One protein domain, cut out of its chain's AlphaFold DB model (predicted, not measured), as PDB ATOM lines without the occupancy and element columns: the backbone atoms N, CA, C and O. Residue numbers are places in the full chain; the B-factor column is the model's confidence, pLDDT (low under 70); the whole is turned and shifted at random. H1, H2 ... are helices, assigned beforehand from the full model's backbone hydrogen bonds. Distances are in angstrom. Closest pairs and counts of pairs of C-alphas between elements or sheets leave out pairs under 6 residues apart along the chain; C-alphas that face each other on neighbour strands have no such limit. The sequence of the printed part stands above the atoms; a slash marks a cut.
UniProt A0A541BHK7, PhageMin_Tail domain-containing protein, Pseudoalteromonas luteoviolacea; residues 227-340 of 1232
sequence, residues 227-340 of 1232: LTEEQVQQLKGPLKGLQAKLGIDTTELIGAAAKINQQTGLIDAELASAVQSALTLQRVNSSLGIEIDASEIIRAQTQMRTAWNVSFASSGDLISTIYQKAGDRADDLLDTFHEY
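Overview. This is residues 227 to 340 of the 1232 residues of the protein "PhageMin_Tail domain-containing protein" of Pseudoalteromonas luteoviolacea (UniProt A0A541BHK7). What shape appears first? Helices H1, H3 and H5 lie side by side in one row, H2 and H4 cross over one side of it, and H6 packs on H4. What is printed? The printed part has 114 residues with six named helices, H1 to H6 in chain order, and no named strand: all helix, with mostly crossed helix packing. It is compact, with a radius of gyration of the C-alphas of 13.8 A and spans of 43, 29 and 18 A.

Arrangement. How does H1, residues 229 to 246, meet H2, residues 250 to 264? They only just touch, with 3 pairs of C-alphas within 8 A, the closest Gln 243 and Thr 250 at 7.0 A. Which helices are the hub? H3, residues 269 to 287, and H4, residues 294 to 308, touch four helices each. H3 touches H5, residues 312 to 325, at a shallow tilt of 16 degrees, the same way, the closest C-alphas being Ser 277 and Ala 313 at 5.4 A. Where is H6, residues 333 to 340? It touches H4, closest C-alphas Ala 300 and His 338 at 4.3 A. Are the backbones whole? Every O i to N i+4 pair is within hydrogen-bond range in H2 to H6, and 12 of 14 in H1.

Along the chain. Where does H1 begin? Its C-alpha 229 is at (-29.455, -12.317, 16.165), and it has a kink of 32 degrees near residue 238. How long are the helices? From first to last C-alpha, H1 to H6 measure 25.0 A, 21.0 A, 27.1 A, 20.7 A, 20.0 A and 10.5 A. Where does H6 end? C-alpha 340 is at (-61.910, -13.632, 32.391).

Size, cuts and confidence. How large is it? The C-alphas farthest apart, Glu 230 and Arg 329, are 43.9 A apart. Is it continuous? The printed part has no cut and no long link. Where is confidence low? In this model, pLDDT is under 70 at residues 227 to 259, 263, 267 to 269 and 283 to 295.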
ATOM      1  N   LEU A 227     -36.723 -14.928  16.862       66.00
ATOM      2  CA  LEU A 227     -35.863 -13.801  17.228       66.00
ATOM      3  C   LEU A 227     -34.692 -13.616  16.251       66.00
ATOM      4  O   LEU A 227     -34.033 -14.581  15.851       66.00
ATOM      5  N   THR A 228     -34.372 -12.362  15.922       69.25
ATOM      6  CA  THR A 228     -33.147 -12.029  15.175       69.25
ATOM      7  C   THR A 228     -31.904 -12.210  16.050       69.25
ATOM      8  O   THR A 228     -31.979 -12.243  17.280       69.25
ATOM      9  N   GLU A 229     -30.725 -12.298  15.424       57.69
ATOM     10  CA  GLU A 229     -29.455 -12.317  16.165       57.69
ATOM     11  C   GLU A 229     -29.328 -11.087  17.080       57.69
ATOM     12  O   GLU A 229     -28.953 -11.208  18.240       57.69
ATOM     13  N   GLU A 230     -29.716  -9.907  16.592       65.38
ATOM     14  CA  GLU A 230     -29.612  -8.648  17.335       65.38
ATOM     15  C   GLU A 230     -30.524  -8.637  18.565       65.38
ATOM     16  O   GLU A 230     -30.086  -8.235  19.642       65.38
ATOM     17  N   GLN A 231     -31.761  -9.130  18.436       62.78
ATOM     18  CA  GLN A 231     -32.698  -9.280  19.557       62.78
ATOM     19  C   GLN A 231     -32.135 -10.244  20.613       62.78
ATOM     20  O   GLN A 231     -32.111  -9.931  21.804       62.78
ATOM     21  N   VAL A 232     -31.582 -11.381  20.185       58.34
ATOM     22  CA  VAL A 232     -30.946 -12.366  21.076       58.34
ATOM     23  C   VAL A 232     -29.719 -11.784  21.797       58.34
ATOM     24  O   VAL A 232     -29.563 -11.992  23.003       58.34
ATOM     25  N   GLN A 233     -28.877 -10.993  21.124       59.28
ATOM     26  CA  GLN A 233     -27.754 -10.311  21.781       59.28
ATOM     27  C   GLN A 233     -28.220  -9.170  22.711       59.28
ATOM     28  O   GLN A 233     -27.612  -8.970  23.764       59.28
ATOM     29  N   GLN A 234     -29.319  -8.468  22.406       65.88
ATOM     30  CA  GLN A 234     -29.928  -7.492  23.325       65.88
ATOM     31  C   GLN A 234     -30.466  -8.163  24.601       65.88
ATOM     32  O   GLN A 234     -30.295  -7.623  25.693       65.88
ATOM     33  N   LEU A 235     -31.037  -9.368  24.493       63.94
ATOM     34  CA  LEU A 235     -31.535 -10.168  25.621       63.94
ATOM     35  C   LEU A 235     -30.420 -10.730  26.524       63.94
ATOM     36  O   LEU A 235     -30.640 -10.923  27.723       63.94
ATOM     37  N   LYS A 236     -29.208 -10.947  25.994       68.31
ATOM     38  CA  LYS A 236     -28.039 -11.493  26.721       68.31
ATOM     39  C   LYS A 236     -27.720 -10.741  28.015       68.31
ATOM     40  O   LYS A 236     -27.446 -11.369  29.035       68.31
ATOM     41  N   GLY A 237     -27.762  -9.407  27.987       66.31
ATOM     42  CA  GLY A 237     -27.495  -8.557  29.153       66.31
ATOM     43  C   GLY A 237     -28.557  -8.696  30.256       66.31
ATOM     44  O   GLY A 237     -28.214  -9.115  31.365       66.31
ATOM     45  N   PRO A 238     -29.838  -8.394  29.967       67.88
ATOM     46  CA  PRO A 238     -30.954  -8.583  30.890       67.88
ATOM     47  C   PRO A 238     -31.023  -9.998  31.470       67.88
ATOM     48  O   PRO A 238     -31.057 -10.142  32.691       67.88
ATOM     49  N   LEU A 239     -30.957 -11.042  30.634       66.19
ATOM     50  CA  LEU A 239     -31.037 -12.428  31.103       66.19
ATOM     51  C   LEU A 239     -29.836 -12.798  31.997       66.19
ATOM     52  O   LEU A 239     -30.049 -13.369  33.065       66.19
ATOM     53  N   LYS A 240     -28.594 -12.391  31.682       63.84
ATOM     54  CA  LYS A 240     -27.456 -12.554  32.619       63.84
ATOM     55  C   LYS A 240     -27.701 -11.852  33.962       63.84
ATOM     56  O   LYS A 240     -27.348 -12.390  35.012       63.84
ATOM     57  N   GLY A 241     -28.340 -10.680  33.952       57.12
ATOM     58  CA  GLY A 241     -28.770  -9.978  35.165       57.12
ATOM     59  C   GLY A 241     -29.777 -10.779  35.999       57.12
ATOM     60  O   GLY A 241     -29.615 -10.892  37.218       57.12
ATOM     61  N   LEU A 242     -30.774 -11.395  35.355       60.03
ATOM     62  CA  LEU A 242     -31.732 -12.286  36.019       60.03
ATOM     63  C   LEU A 242     -31.062 -13.546  36.566       60.03
ATOM     64  O   LEU A 242     -31.344 -13.930  37.698       60.03
ATOM     65  N   GLN A 243     -30.128 -14.144  35.824       56.28
ATOM     66  CA  GLN A 243     -29.374 -15.307  36.291       56.28
ATOM     67  C   GLN A 243     -28.603 -14.995  37.580       56.28
ATOM     68  O   GLN A 243     -28.677 -15.749  38.549       56.28
ATOM     69  N   ALA A 244     -27.911 -13.854  37.635       52.88
ATOM     70  CA  ALA A 244     -27.196 -13.431  38.834       52.88
ATOM     71  C   ALA A 244     -28.148 -13.130  40.007       52.88
ATOM     72  O   ALA A 244     -27.864 -13.530  41.138       52.88
ATOM     73  N   LYS A 245     -29.282 -12.461  39.741       54.09
ATOM     74  CA  LYS A 245     -30.287 -12.070  40.746       54.09
ATOM     75  C   LYS A 245     -31.044 -13.265  41.332       54.09
ATOM     76  O   LYS A 245     -31.263 -13.303  42.538       54.09
ATOM     77  N   LEU A 246     -31.435 -14.222  40.491       54.53
ATOM     78  CA  LEU A 246     -32.260 -15.372  40.864       54.53
ATOM     79  C   LEU A 246     -31.430 -16.634  41.154       54.53
ATOM     80  O   LEU A 246     -31.926 -17.537  41.815       54.53
ATOM     81  N   GLY A 247     -30.185 -16.740  40.686       51.44
ATOM     82  CA  GLY A 247     -29.375 -17.953  40.863       51.44
ATOM     83  C   GLY A 247     -29.926 -19.191  40.151       51.44
ATOM     84  O   GLY A 247     -29.759 -20.296  40.656       51.44
ATOM     85  N   ILE A 248     -30.622 -18.986  39.032       52.97
ATOM     86  CA  ILE A 248     -31.229 -20.024  38.187       52.97
ATOM     87  C   ILE A 248     -30.200 -20.526  37.157       52.97
ATOM     88  O   ILE A 248     -29.261 -19.798  36.818       52.97
ATOM     89  N   ASP A 249     -30.341 -21.761  36.667       55.06
ATOM     90  CA  ASP A 249     -29.452 -22.287  35.625       55.06
ATOM     91  C   ASP A 249     -29.616 -21.542  34.285       55.06
ATOM     92  O   ASP A 249     -30.695 -21.047  33.951       55.06
ATOM     93  N   THR A 250     -28.547 -21.487  33.484       56.06
ATOM     94  CA  THR A 250     -28.574 -20.867  32.149       56.06
ATOM     95  C   THR A 250     -29.637 -21.524  31.261       56.06
ATOM     96  O   THR A 250     -30.386 -20.829  30.577       56.06
ATOM     97  N   THR A 251     -29.749 -22.854  31.302       54.28
ATOM     98  CA  THR A 251     -30.673 -23.649  30.476       54.28
ATOM     99  C   THR A 251     -32.127 -23.450  30.894       54.28
ATOM    100  O   THR A 251     -33.005 -23.338  30.042       54.28
ATOM    101  N   GLU A 252     -32.385 -23.385  32.201       56.66
ATOM    102  CA  GLU A 252     -33.718 -23.164  32.778       56.66
ATOM    103  C   GLU A 252     -34.234 -21.759  32.432       56.66
ATOM    104  O   GLU A 252     -35.341 -21.606  31.911       56.66
ATOM    105  N   LEU A 253     -33.388 -20.738  32.613       62.22
ATOM    106  CA  LEU A 253     -33.699 -19.347  32.288       62.22
ATOM    107  C   LEU A 253     -33.953 -19.136  30.784       62.22
ATOM    108  O   LEU A 253     -34.916 -18.471  30.399       62.22
ATOM    109  N   ILE A 254     -33.110 -19.724  29.928       64.62
ATOM    110  CA  ILE A 254     -33.274 -19.702  28.468       64.62
ATOM    111  C   ILE A 254     -34.529 -20.475  28.040       64.62
ATOM    112  O   ILE A 254     -35.252 -20.021  27.154       64.62
ATOM    113  N   GLY A 255     -34.829 -21.607  28.683       64.19
ATOM    114  CA  GLY A 255     -36.047 -22.382  28.441       64.19
ATOM    115  C   GLY A 255     -37.318 -21.601  28.780       64.19
ATOM    116  O   GLY A 255     -38.272 -21.620  28.003       64.19
ATOM    117  N   ALA A 256     -37.313 -20.853  29.888       64.19
ATOM    118  CA  ALA A 256     -38.393 -19.936  30.244       64.19
ATOM    119  C   ALA A 256     -38.535 -18.794  29.220       64.19
ATOM    120  O   ALA A 256     -39.645 -18.526  28.762       64.19
ATOM    121  N   ALA A 257     -37.429 -18.173  28.793       69.00
ATOM    122  CA  ALA A 257     -37.448 -17.131  27.762       69.00
ATOM    123  C   ALA A 257     -37.995 -17.646  26.415       69.00
ATOM    124  O   ALA A 257     -38.826 -16.984  25.794       69.00
ATOM    125  N   ALA A 258     -37.604 -18.851  25.990       66.75
ATOM    126  CA  ALA A 258     -38.130 -19.476  24.779       66.75
ATOM    127  C   ALA A 258     -39.639 -19.773  24.891       66.75
ATOM    128  O   ALA A 258     -40.393 -19.393  23.996       66.75
ATOM    129  N   LYS A 259     -40.092 -20.376  26.007       68.06
ATOM    130  CA  LYS A 259     -41.524 -20.600  26.296       68.06
ATOM    131  C   LYS A 259     -42.328 -19.292  26.220       68.06
ATOM    132  O   LYS A 259     -43.391 -19.275  25.606       68.06
ATOM    133  N   ILE A 260     -41.830 -18.206  26.822       70.94
ATOM    134  CA  ILE A 260     -42.523 -16.908  26.821       70.94
ATOM    135  C   ILE A 260     -42.607 -16.340  25.413       70.94
ATOM    136  O   ILE A 260     -43.706 -15.995  24.984       70.94
ATOM    137  N   ASN A 261     -41.494 -16.258  24.677       79.94
ATOM    138  CA  ASN A 261     -41.513 -15.724  23.315       79.94
ATOM    139  C   ASN A 261     -42.509 -16.494  22.428       79.94
ATOM    140  O   ASN A 261     -43.343 -15.868  21.780       79.94
ATOM    141  N   GLN A 262     -42.502 -17.831  22.482       71.12
ATOM    142  CA  GLN A 262     -43.434 -18.677  21.726       71.12
ATOM    143  C   GLN A 262     -44.916 -18.426  22.063       71.12
ATOM    144  O   GLN A 262     -45.768 -18.598  21.196       71.12
ATOM    145  N   GLN A 263     -45.235 -18.043  23.304       67.44
ATOM    146  CA  GLN A 263     -46.615 -17.812  23.759       67.44
ATOM    147  C   GLN A 263     -47.079 -16.351  23.632       67.44
ATOM    148  O   GLN A 263     -48.281 -16.101  23.632       67.44
ATOM    149  N   THR A 264     -46.154 -15.389  23.555       72.50
ATOM    150  CA  THR A 264     -46.458 -13.949  23.706       72.50
ATOM    151  C   THR A 264     -45.935 -13.064  22.574       72.50
ATOM    152  O   THR A 264     -46.359 -11.917  22.461       72.50
ATOM    153  N   GLY A 265     -44.995 -13.552  21.761       75.38
ATOM    154  CA  GLY A 265     -44.311 -12.766  20.732       75.38
ATOM    155  C   GLY A 265     -43.323 -11.713  21.260       75.38
ATOM    156  O   GLY A 265     -42.807 -10.940  20.462       75.38
ATOM    157  N   LEU A 266     -43.045 -11.652  22.570       75.31
ATOM    158  CA  LEU A 266     -42.147 -10.643  23.159       75.31
ATOM    159  C   LEU A 266     -40.682 -10.874  22.764       75.31
ATOM    160  O   LEU A 266     -40.205 -12.011  22.800       75.31
ATOM    161  N   ILE A 267     -39.962  -9.797  22.428       66.56
ATOM    162  CA  ILE A 267     -38.645  -9.863  21.758       66.56
ATOM    163  C   ILE A 267     -37.481  -9.161  22.477       66.56
ATOM    164  O   ILE A 267     -36.338  -9.292  22.047       66.56
ATOM    165  N   ASP A 268     -37.744  -8.404  23.543       69.88
ATOM    166  CA  ASP A 268     -36.829  -7.380  24.065       69.88
ATOM    167  C   ASP A 268     -36.774  -7.343  25.613       69.88
ATOM    168  O   ASP A 268     -36.917  -8.360  26.296       69.88
ATOM    169  N   ALA A 269     -36.562  -6.164  26.208       67.12
ATOM    170  CA  ALA A 269     -36.606  -5.977  27.657       67.12
ATOM    171  C   ALA A 269     -37.935  -6.434  28.301       67.12
ATOM    172  O   ALA A 269     -37.935  -6.824  29.472       67.12
ATOM    173  N   GLU A 270     -39.054  -6.452  27.567       74.31
ATOM    174  CA  GLU A 270     -40.327  -6.976  28.067       74.31
ATOM    175  C   GLU A 270     -40.319  -8.501  28.200       74.31
ATOM    176  O   GLU A 270     -40.877  -9.023  29.167       74.31
ATOM    177  N   LEU A 271     -39.625  -9.217  27.304       77.00
ATOM    178  CA  LEU A 271     -39.413 -10.662  27.433       77.00
ATOM    179  C   LEU A 271     -38.633 -10.967  28.719       77.00
ATOM    180  O   LEU A 271     -39.031 -11.833  29.493       77.00
ATOM    181  N   ALA A 272     -37.567 -10.212  28.999       70.25
ATOM    182  CA  ALA A 272     -36.830 -10.345  30.255       70.25
ATOM    183  C   ALA A 272     -37.695  -9.987  31.485       70.25
ATOM    184  O   ALA A 272     -37.618 -10.668  32.506       70.25
ATOM    185  N   SER A 273     -38.561  -8.975  31.392       72.50
ATOM    186  CA  SER A 273     -39.506  -8.610  32.462       72.50
ATOM    187  C   SER A 273     -40.518  -9.729  32.757       72.50
ATOM    188  O   SER A 273     -40.743 -10.076  33.920       72.50
ATOM    189  N   ALA A 274     -41.060 -10.367  31.715       73.56
ATOM    190  CA  ALA A 274     -41.928 -11.538  31.832       73.56
ATOM    191  C   ALA A 274     -41.191 -12.745  32.444       73.56
ATOM    192  O   ALA A 274     -41.701 -13.357  33.382       73.56
ATOM    193  N   VAL A 275     -39.960 -13.038  31.990       74.06
ATOM    194  CA  VAL A 275     -39.094 -14.089  32.566       74.06
ATOM    195  C   VAL A 275     -38.856 -13.835  34.056       74.06
ATOM    196  O   VAL A 275     -38.996 -14.750  34.866       74.06
ATOM    197  N   GLN A 276     -38.530 -12.593  34.435       76.69
ATOM    198  CA  GLN A 276     -38.321 -12.227  35.834       76.69
ATOM    199  C   GLN A 276     -39.591 -12.452  36.654       76.69
ATOM    200  O   GLN A 276     -39.511 -13.087  37.703       76.69
ATOM    201  N   SER A 277     -40.740 -11.939  36.206       77.31
ATOM    202  CA  SER A 277     -41.985 -12.031  36.972       77.31
ATOM    203  C   SER A 277     -42.431 -13.481  37.152       77.31
ATOM    204  O   SER A 277     -42.658 -13.911  38.283       77.31
ATOM    205  N   ALA A 278     -42.456 -14.262  36.066       76.31
ATOM    206  CA  ALA A 278     -42.874 -15.657  36.096       76.31
ATOM    207  C   ALA A 278     -41.998 -16.510  37.027       76.31
ATOM    208  O   ALA A 278     -42.528 -17.186  37.904       76.31
ATOM    209  N   LEU A 279     -40.666 -16.425  36.911       74.06
ATOM    210  CA  LEU A 279     -39.746 -17.217  37.741       74.06
ATOM    211  C   LEU A 279     -39.668 -16.723  39.198       74.06
ATOM    212  O   LEU A 279     -39.472 -17.526  40.112       74.06
ATOM    213  N   THR A 280     -39.851 -15.419  39.444       72.75
ATOM    214  CA  THR A 280     -39.935 -14.879  40.815       72.75
ATOM    215  C   THR A 280     -41.205 -15.383  41.500       72.75
ATOM    216  O   THR A 280     -41.125 -15.919  42.602       72.75
ATOM    217  N   LEU A 281     -42.361 -15.276  40.836       71.88
ATOM    218  CA  LEU A 281     -43.642 -15.729  41.377       71.88
ATOM    219  C   LEU A 281     -43.686 -17.254  41.543       71.88
ATOM    220  O   LEU A 281     -44.097 -17.730  42.598       71.88
ATOM    221  N   GLN A 282     -43.183 -18.015  40.564       74.62
ATOM    222  CA  GLN A 282     -43.063 -19.472  40.654       74.62
ATOM    223  C   GLN A 282     -42.260 -19.888  41.894       74.62
ATOM    224  O   GLN A 282     -42.700 -20.761  42.642       74.62
ATOM    225  N   ARG A 283     -41.119 -19.239  42.175       68.31
ATOM    226  CA  ARG A 283     -40.316 -19.543  43.370       68.31
ATOM    227  C   ARG A 283     -40.982 -19.105  44.674       68.31
ATOM    228  O   ARG A 283     -40.950 -19.870  45.639       68.31
ATOM    229  N   VAL A 284     -41.581 -17.912  44.716       65.31
ATOM    230  CA  VAL A 284     -42.306 -17.428  45.905       65.31
ATOM    231  C   VAL A 284     -43.455 -18.380  46.245       65.31
ATOM    232  O   VAL A 284     -43.589 -18.763  47.405       65.31
ATOM    233  N   ASN A 285     -44.195 -18.870  45.248       66.25
ATOM    234  CA  ASN A 285     -45.259 -19.856  45.443       66.25
ATOM    235  C   ASN A 285     -44.718 -21.256  45.797       66.25
ATOM    236  O   ASN A 285     -45.234 -21.885  46.722       66.25
ATOM    237  N   SER A 286     -43.608 -21.695  45.191       65.31
ATOM    238  CA  SER A 286     -42.939 -22.962  45.550       65.31
ATOM    239  C   SER A 286     -42.537 -23.000  47.031       65.31
ATOM    240  O   SER A 286     -42.679 -24.026  47.690       65.31
ATOM    241  N   SER A 287     -42.087 -21.869  47.592       56.59
ATOM    242  CA  SER A 287     -41.742 -21.768  49.021       56.59
ATOM    243  C   SER A 287     -42.952 -21.881  49.965       56.59
ATOM    244  O   SER A 287     -42.797 -22.252  51.128       56.59
ATOM    245  N   LEU A 288     -44.158 -21.596  49.457       55.81
ATOM    246  CA  LEU A 288     -45.436 -21.782  50.149       55.81
ATOM    247  C   LEU A 288     -45.990 -23.211  49.970       55.81
ATOM    248  O   LEU A 288     -47.050 -23.520  50.513       55.81
ATOM    249  N   GLY A 289     -45.282 -24.079  49.237       57.47
ATOM    250  CA  GLY A 289     -45.715 -25.438  48.900       57.47
ATOM    251  C   GLY A 289     -46.673 -25.514  47.708       57.47
ATOM    252  O   GLY A 289     -47.400 -26.497  47.595       57.47
ATOM    253  N   ILE A 290     -46.701 -24.486  46.852       61.44
ATOM    254  CA  ILE A 290     -47.580 -24.393  45.680       61.44
ATOM    255  C   ILE A 290     -46.720 -24.509  44.410       61.44
ATOM    256  O   ILE A 290     -46.024 -23.563  44.034       61.44
ATOM    257  N   GLU A 291     -46.735 -25.681  43.770       61.38
ATOM    258  CA  GLU A 291     -46.045 -25.932  42.496       61.38
ATOM    259  C   GLU A 291     -46.920 -25.478  41.317       61.38
ATOM    260  O   GLU A 291     -48.067 -25.889  41.205       61.38
ATOM    261  N   ILE A 292     -46.380 -24.622  40.443       65.19
ATOM    262  CA  ILE A 292     -47.067 -24.000  39.293       65.19
ATOM    263  C   ILE A 292     -46.090 -24.001  38.104       65.19
ATOM    264  O   ILE A 292     -44.904 -23.716  38.320       65.19
ATOM    265  N   ASP A 293     -46.515 -24.263  36.857       67.44
ATOM    266  CA  ASP A 293     -45.628 -24.049  35.698       67.44
ATOM    267  C   ASP A 293     -45.590 -22.556  35.355       67.44
ATOM    268  O   ASP A 293     -46.613 -21.874  35.275       67.44
ATOM    269  N   ALA A 294     -44.392 -22.037  35.078       68.56
ATOM    270  CA  ALA A 294     -44.221 -20.656  34.640       68.56
ATOM    271  C   ALA A 294     -45.185 -20.277  33.493       68.56
ATOM    272  O   ALA A 294     -45.662 -19.149  33.463       68.56
ATOM    273  N   SER A 295     -45.518 -21.202  32.583       67.19
ATOM    274  CA  SER A 295     -46.437 -20.987  31.447       67.19
ATOM    275  C   SER A 295     -47.841 -20.554  31.868       67.19
ATOM    276  O   SER A 295     -48.452 -19.744  31.179       67.19
ATOM    277  N   GLU A 296     -48.362 -21.069  32.981       80.12
ATOM    278  CA  GLU A 296     -49.694 -20.709  33.489       80.12
ATOM    279  C   GLU A 296     -49.676 -19.281  34.040       80.12
ATOM    280  O   GLU A 296     -50.522 -18.458  33.682       80.12
ATOM    281  N   ILE A 297     -48.618 -18.936  34.785       80.50
ATOM    282  CA  ILE A 297     -48.341 -17.561  35.215       80.50
ATOM    283  C   ILE A 297     -48.220 -16.630  33.999       80.50
ATOM    284  O   ILE A 297     -48.810 -15.553  33.991       80.50
ATOM    285  N   ILE A 298     -47.492 -17.038  32.957       75.62
ATOM    286  CA  ILE A 298     -47.275 -16.240  31.741       75.62
ATOM    287  C   ILE A 298     -48.594 -15.997  31.002       75.62
ATOM    288  O   ILE A 298     -48.854 -14.859  30.610       75.62
ATOM    289  N   ARG A 299     -49.448 -17.016  30.835       81.94
ATOM    290  CA  ARG A 299     -50.776 -16.878  30.207       81.94
ATOM    291  C   ARG A 299     -51.669 -15.921  30.988       81.94
ATOM    292  O   ARG A 299     -52.182 -14.967  30.403       81.94
ATOM    293  N   ALA A 300     -51.774 -16.119  32.303       89.31
ATOM    294  CA  ALA A 300     -52.513 -15.235  33.197       89.31
ATOM    295  C   ALA A 300     -52.003 -13.788  33.088       89.31
ATOM    296  O   ALA A 300     -52.754 -12.890  32.713       89.31
ATOM    297  N   GLN A 301     -50.705 -13.555  33.321       87.25
ATOM    298  CA  GLN A 301     -50.095 -12.222  33.276       87.25
ATOM    299  C   GLN A 301     -50.215 -11.550  31.900       87.25
ATOM    300  O   GLN A 301     -50.423 -10.336  31.840       87.25
ATOM    301  N   THR A 302     -50.122 -12.315  30.808       82.88
ATOM    302  CA  THR A 302     -50.323 -11.809  29.442       82.88
ATOM    303  C   THR A 302     -51.765 -11.356  29.250       82.88
ATOM    304  O   THR A 302     -51.986 -10.239  28.787       82.88
ATOM    305  N   GLN A 303     -52.754 -12.144  29.686       87.62
ATOM    306  CA  GLN A 303     -54.151 -11.739  29.571       87.62
ATOM    307  C   GLN A 303     -54.487 -10.533  30.459       87.62
ATOM    308  O   GLN A 303     -55.171  -9.615  30.000       87.62
ATOM    309  N   MET A 304     -53.958 -10.483  31.689       95.62
ATOM    310  CA  MET A 304     -54.062  -9.309  32.566       95.62
ATOM    311  C   MET A 304     -53.486  -8.060  31.881       95.62
ATOM    312  O   MET A 304     -54.099  -6.992  31.920       95.62
ATOM    313  N   ARG A 305     -52.331  -8.188  31.213       89.56
ATOM    314  CA  ARG A 305     -51.709  -7.099  30.451       89.56
ATOM    315  C   ARG A 305     -52.571  -6.664  29.266       89.56
ATOM    316  O   ARG A 305     -52.803  -5.469  29.120       89.56
ATOM    317  N   THR A 306     -53.077  -7.590  28.453       89.19
ATOM    318  CA  THR A 306     -53.961  -7.269  27.318       89.19
ATOM    319  C   THR A 306     -55.257  -6.586  27.770       89.19
ATOM    320  O   THR A 306     -55.749  -5.698  27.080       89.19
ATOM    321  N   ALA A 307     -55.795  -6.963  28.932       93.19
ATOM    322  CA  ALA A 307     -57.036  -6.412  29.472       93.19
ATOM    323  C   ALA A 307     -56.872  -5.025  30.129       93.19
ATOM    324  O   ALA A 307     -57.722  -4.151  29.950       93.19
ATOM    325  N   TRP A 308     -55.787  -4.810  30.886       93.88
ATOM    326  CA  TRP A 308     -55.618  -3.632  31.755       93.88
ATOM    327  C   TRP A 308     -54.384  -2.769  31.474       93.88
ATOM    328  O   TRP A 308     -54.183  -1.766  32.155       93.88
ATOM    329  N   ASN A 309     -53.548  -3.136  30.501       88.44
ATOM    330  CA  ASN A 309     -52.248  -2.510  30.224       88.44
ATOM    331  C   ASN A 309     -51.297  -2.475  31.446       88.44
ATOM    332  O   ASN A 309     -50.479  -1.568  31.599       88.44
ATOM    333  N   VAL A 310     -51.407  -3.469  32.336       86.62
ATOM    334  CA  VAL A 310     -50.511  -3.640  33.494       86.62
ATOM    335  C   VAL A 310     -49.192  -4.306  33.094       86.62
ATOM    336  O   VAL A 310     -49.146  -5.125  32.178       86.62
ATOM    337  N   SER A 311     -48.103  -3.981  33.797       83.00
ATOM    338  CA  SER A 311     -46.802  -4.627  33.568       83.00
ATOM    339  C   SER A 311     -46.770  -6.063  34.110       83.00
ATOM    340  O   SER A 311     -47.500  -6.379  35.050       83.00
ATOM    341  N   PHE A 312     -45.866  -6.905  33.594       82.19
ATOM    342  CA  PHE A 312     -45.631  -8.260  34.120       82.19
ATOM    343  C   PHE A 312     -45.270  -8.275  35.612       82.19
ATOM    344  O   PHE A 312     -45.688  -9.178  36.333       82.19
ATOM    345  N   ALA A 313     -44.533  -7.274  36.102       78.62
ATOM    346  CA  ALA A 313     -44.248  -7.137  37.530       78.62
ATOM    347  C   ALA A 313     -45.527  -6.818  38.325       78.62
ATOM    348  O   ALA A 313     -45.811  -7.471  39.323       78.62
ATOM    349  N   SER A 314     -46.342  -5.877  37.836       87.81
ATOM    350  CA  SER A 314     -47.605  -5.473  38.471       87.81
ATOM    351  C   SER A 314     -48.619  -6.619  38.543       87.81
ATOM    352  O   SER A 314     -49.243  -6.811  39.583       87.81
ATOM    353  N   SER A 315     -48.776  -7.404  37.470       91.06
ATOM    354  CA  SER A 315     -49.647  -8.586  37.475       91.06
ATOM    355  C   SER A 315     -49.092  -9.702  38.365       91.06
ATOM    356  O   SER A 315     -49.857 -10.316  39.104       91.06
ATOM    357  N   GLY A 316     -47.770  -9.909  38.388       85.44
ATOM    358  CA  GLY A 316     -47.110 -10.807  39.342       85.44
ATOM    359  C   GLY A 316     -47.372 -10.436  40.803       85.44
ATOM    360  O   GLY A 316     -47.795 -11.288  41.581       85.44
ATOM    361  N   ASP A 317     -47.217  -9.159  41.156       86.69
ATOM    362  CA  ASP A 317     -47.485  -8.655  42.506       86.69
ATOM    363  C   ASP A 317     -48.962  -8.759  42.908       86.69
ATOM    364  O   ASP A 317     -49.256  -9.065  44.067       86.69
ATOM    365  N   LEU A 318     -49.901  -8.561  41.976       93.81
ATOM    366  CA  LEU A 318     -51.328  -8.779  42.228       93.81
ATOM    367  C   LEU A 318     -51.644 -10.258  42.484       93.81
ATOM    368  O   LEU A 318     -52.268 -10.572  43.498       93.81
ATOM    369  N   ILE A 319     -51.157 -11.171  41.636       91.88
ATOM    370  CA  ILE A 319     -51.344 -12.621  41.809       91.88
ATOM    371  C   ILE A 319     -50.727 -13.088  43.143       91.88
ATOM    372  O   ILE A 319     -51.403 -13.734  43.947       91.88
ATOM    373  N   SER A 320     -49.484 -12.686  43.431       84.88
ATOM    374  CA  SER A 320     -48.781 -12.928  44.703       84.88
ATOM    375  C   SER A 320     -49.597 -12.452  45.917       84.88
ATOM    376  O   SER A 320     -49.788 -13.172  46.901       84.88
ATOM    377  N   THR A 321     -50.172 -11.250  45.814       89.19
ATOM    378  CA  THR A 321     -51.009 -10.641  46.855       89.19
ATOM    379  C   THR A 321     -52.302 -11.427  47.114       89.19
ATOM    380  O   THR A 321     -52.755 -11.482  48.262       89.19
ATOM    381  N   ILE A 322     -52.885 -12.072  46.097       91.56
ATOM    382  CA  ILE A 322     -54.072 -12.931  46.247       91.56
ATOM    383  C   ILE A 322     -53.695 -14.259  46.918       91.56
ATOM    384  O   ILE A 322     -54.299 -14.598  47.942       91.56
ATOM    385  N   TYR A 323     -52.644 -14.946  46.444       86.25
ATOM    386  CA  TYR A 323     -52.131 -16.173  47.077       86.25
ATOM    387  C   TYR A 323     -51.842 -15.980  48.578       86.25
ATOM    388  O   TYR A 323     -52.096 -16.873  49.380       86.25
ATOM    389  N   GLN A 324     -51.385 -14.799  48.997       84.75
ATOM    390  CA  GLN A 324     -51.073 -14.521  50.406       84.75
ATOM    391  C   GLN A 324     -52.280 -14.145  51.270       84.75
ATOM    392  O   GLN A 324     -52.295 -14.441  52.465       84.75
ATOM    393  N   LYS A 325     -53.275 -13.449  50.706       89.44
ATOM    394  CA  LYS A 325     -54.445 -12.964  51.464       89.44
ATOM    395  C   LYS A 325     -55.599 -13.963  51.483       89.44
ATOM    396  O   LYS A 325     -56.373 -13.965  52.436       89.44
ATOM    397  N   ALA A 326     -55.708 -14.795  50.451       86.81
ATOM    398  CA  ALA A 326     -56.808 -15.733  50.259       86.81
ATOM    399  C   ALA A 326     -56.351 -17.185  50.017       86.81
ATOM    400  O   ALA A 326     -57.074 -18.113  50.408       86.81
ATOM    401  N   GLY A 327     -55.153 -17.374  49.454       84.00
ATOM    402  CA  GLY A 327     -54.663 -18.659  48.949       84.00
ATOM    403  C   GLY A 327     -55.153 -18.938  47.531       84.00
ATOM    404  O   GLY A 327     -55.798 -18.098  46.908       84.00
ATOM    405  N   ASP A 328     -54.913 -20.152  47.060       85.12
ATOM    406  CA  ASP A 328     -55.796 -20.804  46.098       85.12
ATOM    407  C   ASP A 328     -56.254 -22.128  46.725       85.12
ATOM    408  O   ASP A 328     -55.532 -22.734  47.521       85.12
ATOM    409  N   ARG A 329     -57.508 -22.503  46.482       84.50
ATOM    410  CA  ARG A 329     -58.155 -23.698  47.048       84.50
ATOM    411  C   ARG A 329     -58.753 -24.589  45.971       84.50
ATOM    412  O   ARG A 329     -58.925 -25.773  46.237       84.50
ATOM    413  N   ALA A 330     -59.086 -24.020  44.816       82.62
ATOM    414  CA  ALA A 330     -59.598 -24.744  43.663       82.62
ATOM    415  C   ALA A 330     -58.523 -24.972  42.591       82.62
ATOM    416  O   ALA A 330     -58.750 -25.800  41.716       82.62
ATOM    417  N   ASP A 331     -57.375 -24.294  42.716       85.06
ATOM    418  CA  ASP A 331     -56.276 -24.278  41.743       85.06
ATOM    419  C   ASP A 331     -56.702 -23.603  40.424       85.06
ATOM    420  O   ASP A 331     -56.373 -24.048  39.329       85.06
ATOM    421  N   ASP A 332     -57.503 -22.531  40.540       91.38
ATOM    422  CA  ASP A 332     -58.186 -21.858  39.427       91.38
ATOM    423  C   ASP A 332     -57.897 -20.348  39.312       91.38
ATOM    424  O   ASP A 332     -58.458 -19.676  38.444       91.38
ATOM    425  N   LEU A 333     -57.007 -19.780  40.136       92.06
ATOM    426  CA  LEU A 333     -56.684 -18.347  40.117       92.06
ATOM    427  C   LEU A 333     -56.044 -17.896  38.795       92.06
ATOM    428  O   LEU A 333     -56.368 -16.824  38.275       92.06
ATOM    429  N   LEU A 334     -55.118 -18.694  38.259       92.00
ATOM    430  CA  LEU A 334     -54.393 -18.361  37.030       92.00
ATOM    431  C   LEU A 334     -55.294 -18.504  35.800       92.00
ATOM    432  O   LEU A 334     -55.317 -17.598  34.967       92.00
ATOM    433  N   ASP A 335     -56.102 -19.562  35.744       91.62
ATOM    434  CA  ASP A 335     -57.105 -19.755  34.691       91.62
ATOM    435  C   ASP A 335     -58.206 -18.687  34.761       91.62
ATOM    436  O   ASP A 335     -58.571 -18.114  33.735       91.62
ATOM    437  N   THR A 336     -58.637 -18.282  35.964       93.12
ATOM    438  CA  THR A 336     -59.558 -17.145  36.144       93.12
ATOM    439  C   THR A 336     -59.005 -15.866  35.505       93.12
ATOM    440  O   THR A 336     -59.729 -15.154  34.806       93.12
ATOM    441  N   PHE A 337     -57.715 -15.567  35.689       96.00
ATOM    442  CA  PHE A 337     -57.088 -14.431  35.010       96.00
ATOM    443  C   PHE A 337     -56.892 -14.667  33.504       96.00
ATOM    444  O   PHE A 337     -57.060 -13.722  32.730       96.00
ATOM    445  N   HIS A 338     -56.569 -15.887  33.070       92.88
ATOM    446  CA  HIS A 338     -56.377 -16.217  31.658       92.88
ATOM    447  C   HIS A 338     -57.674 -16.124  30.839       92.88
ATOM    448  O   HIS A 338     -57.635 -15.634  29.713       92.88
ATOM    449  N   GLU A 339     -58.816 -16.541  31.385       92.62
ATOM    450  CA  GLU A 339     -60.090 -16.537  30.659       92.62
ATOM    451  C   GLU A 339     -60.877 -15.230  30.838       92.62
ATOM    452  O   GLU A 339     -61.429 -14.696  29.873       92.62
ATOM    453  N   TYR A 340     -60.923 -14.668  32.052       95.06
ATOM    454  CA  TYR A 340     -61.910 -13.632  32.391       95.06
ATOM    455  C   TYR A 340     -61.377 -12.199  32.466       95.06
ATOM    456  O   TYR A 340     -62.189 -11.269  32.494       95.06
TER     457      TYR A 340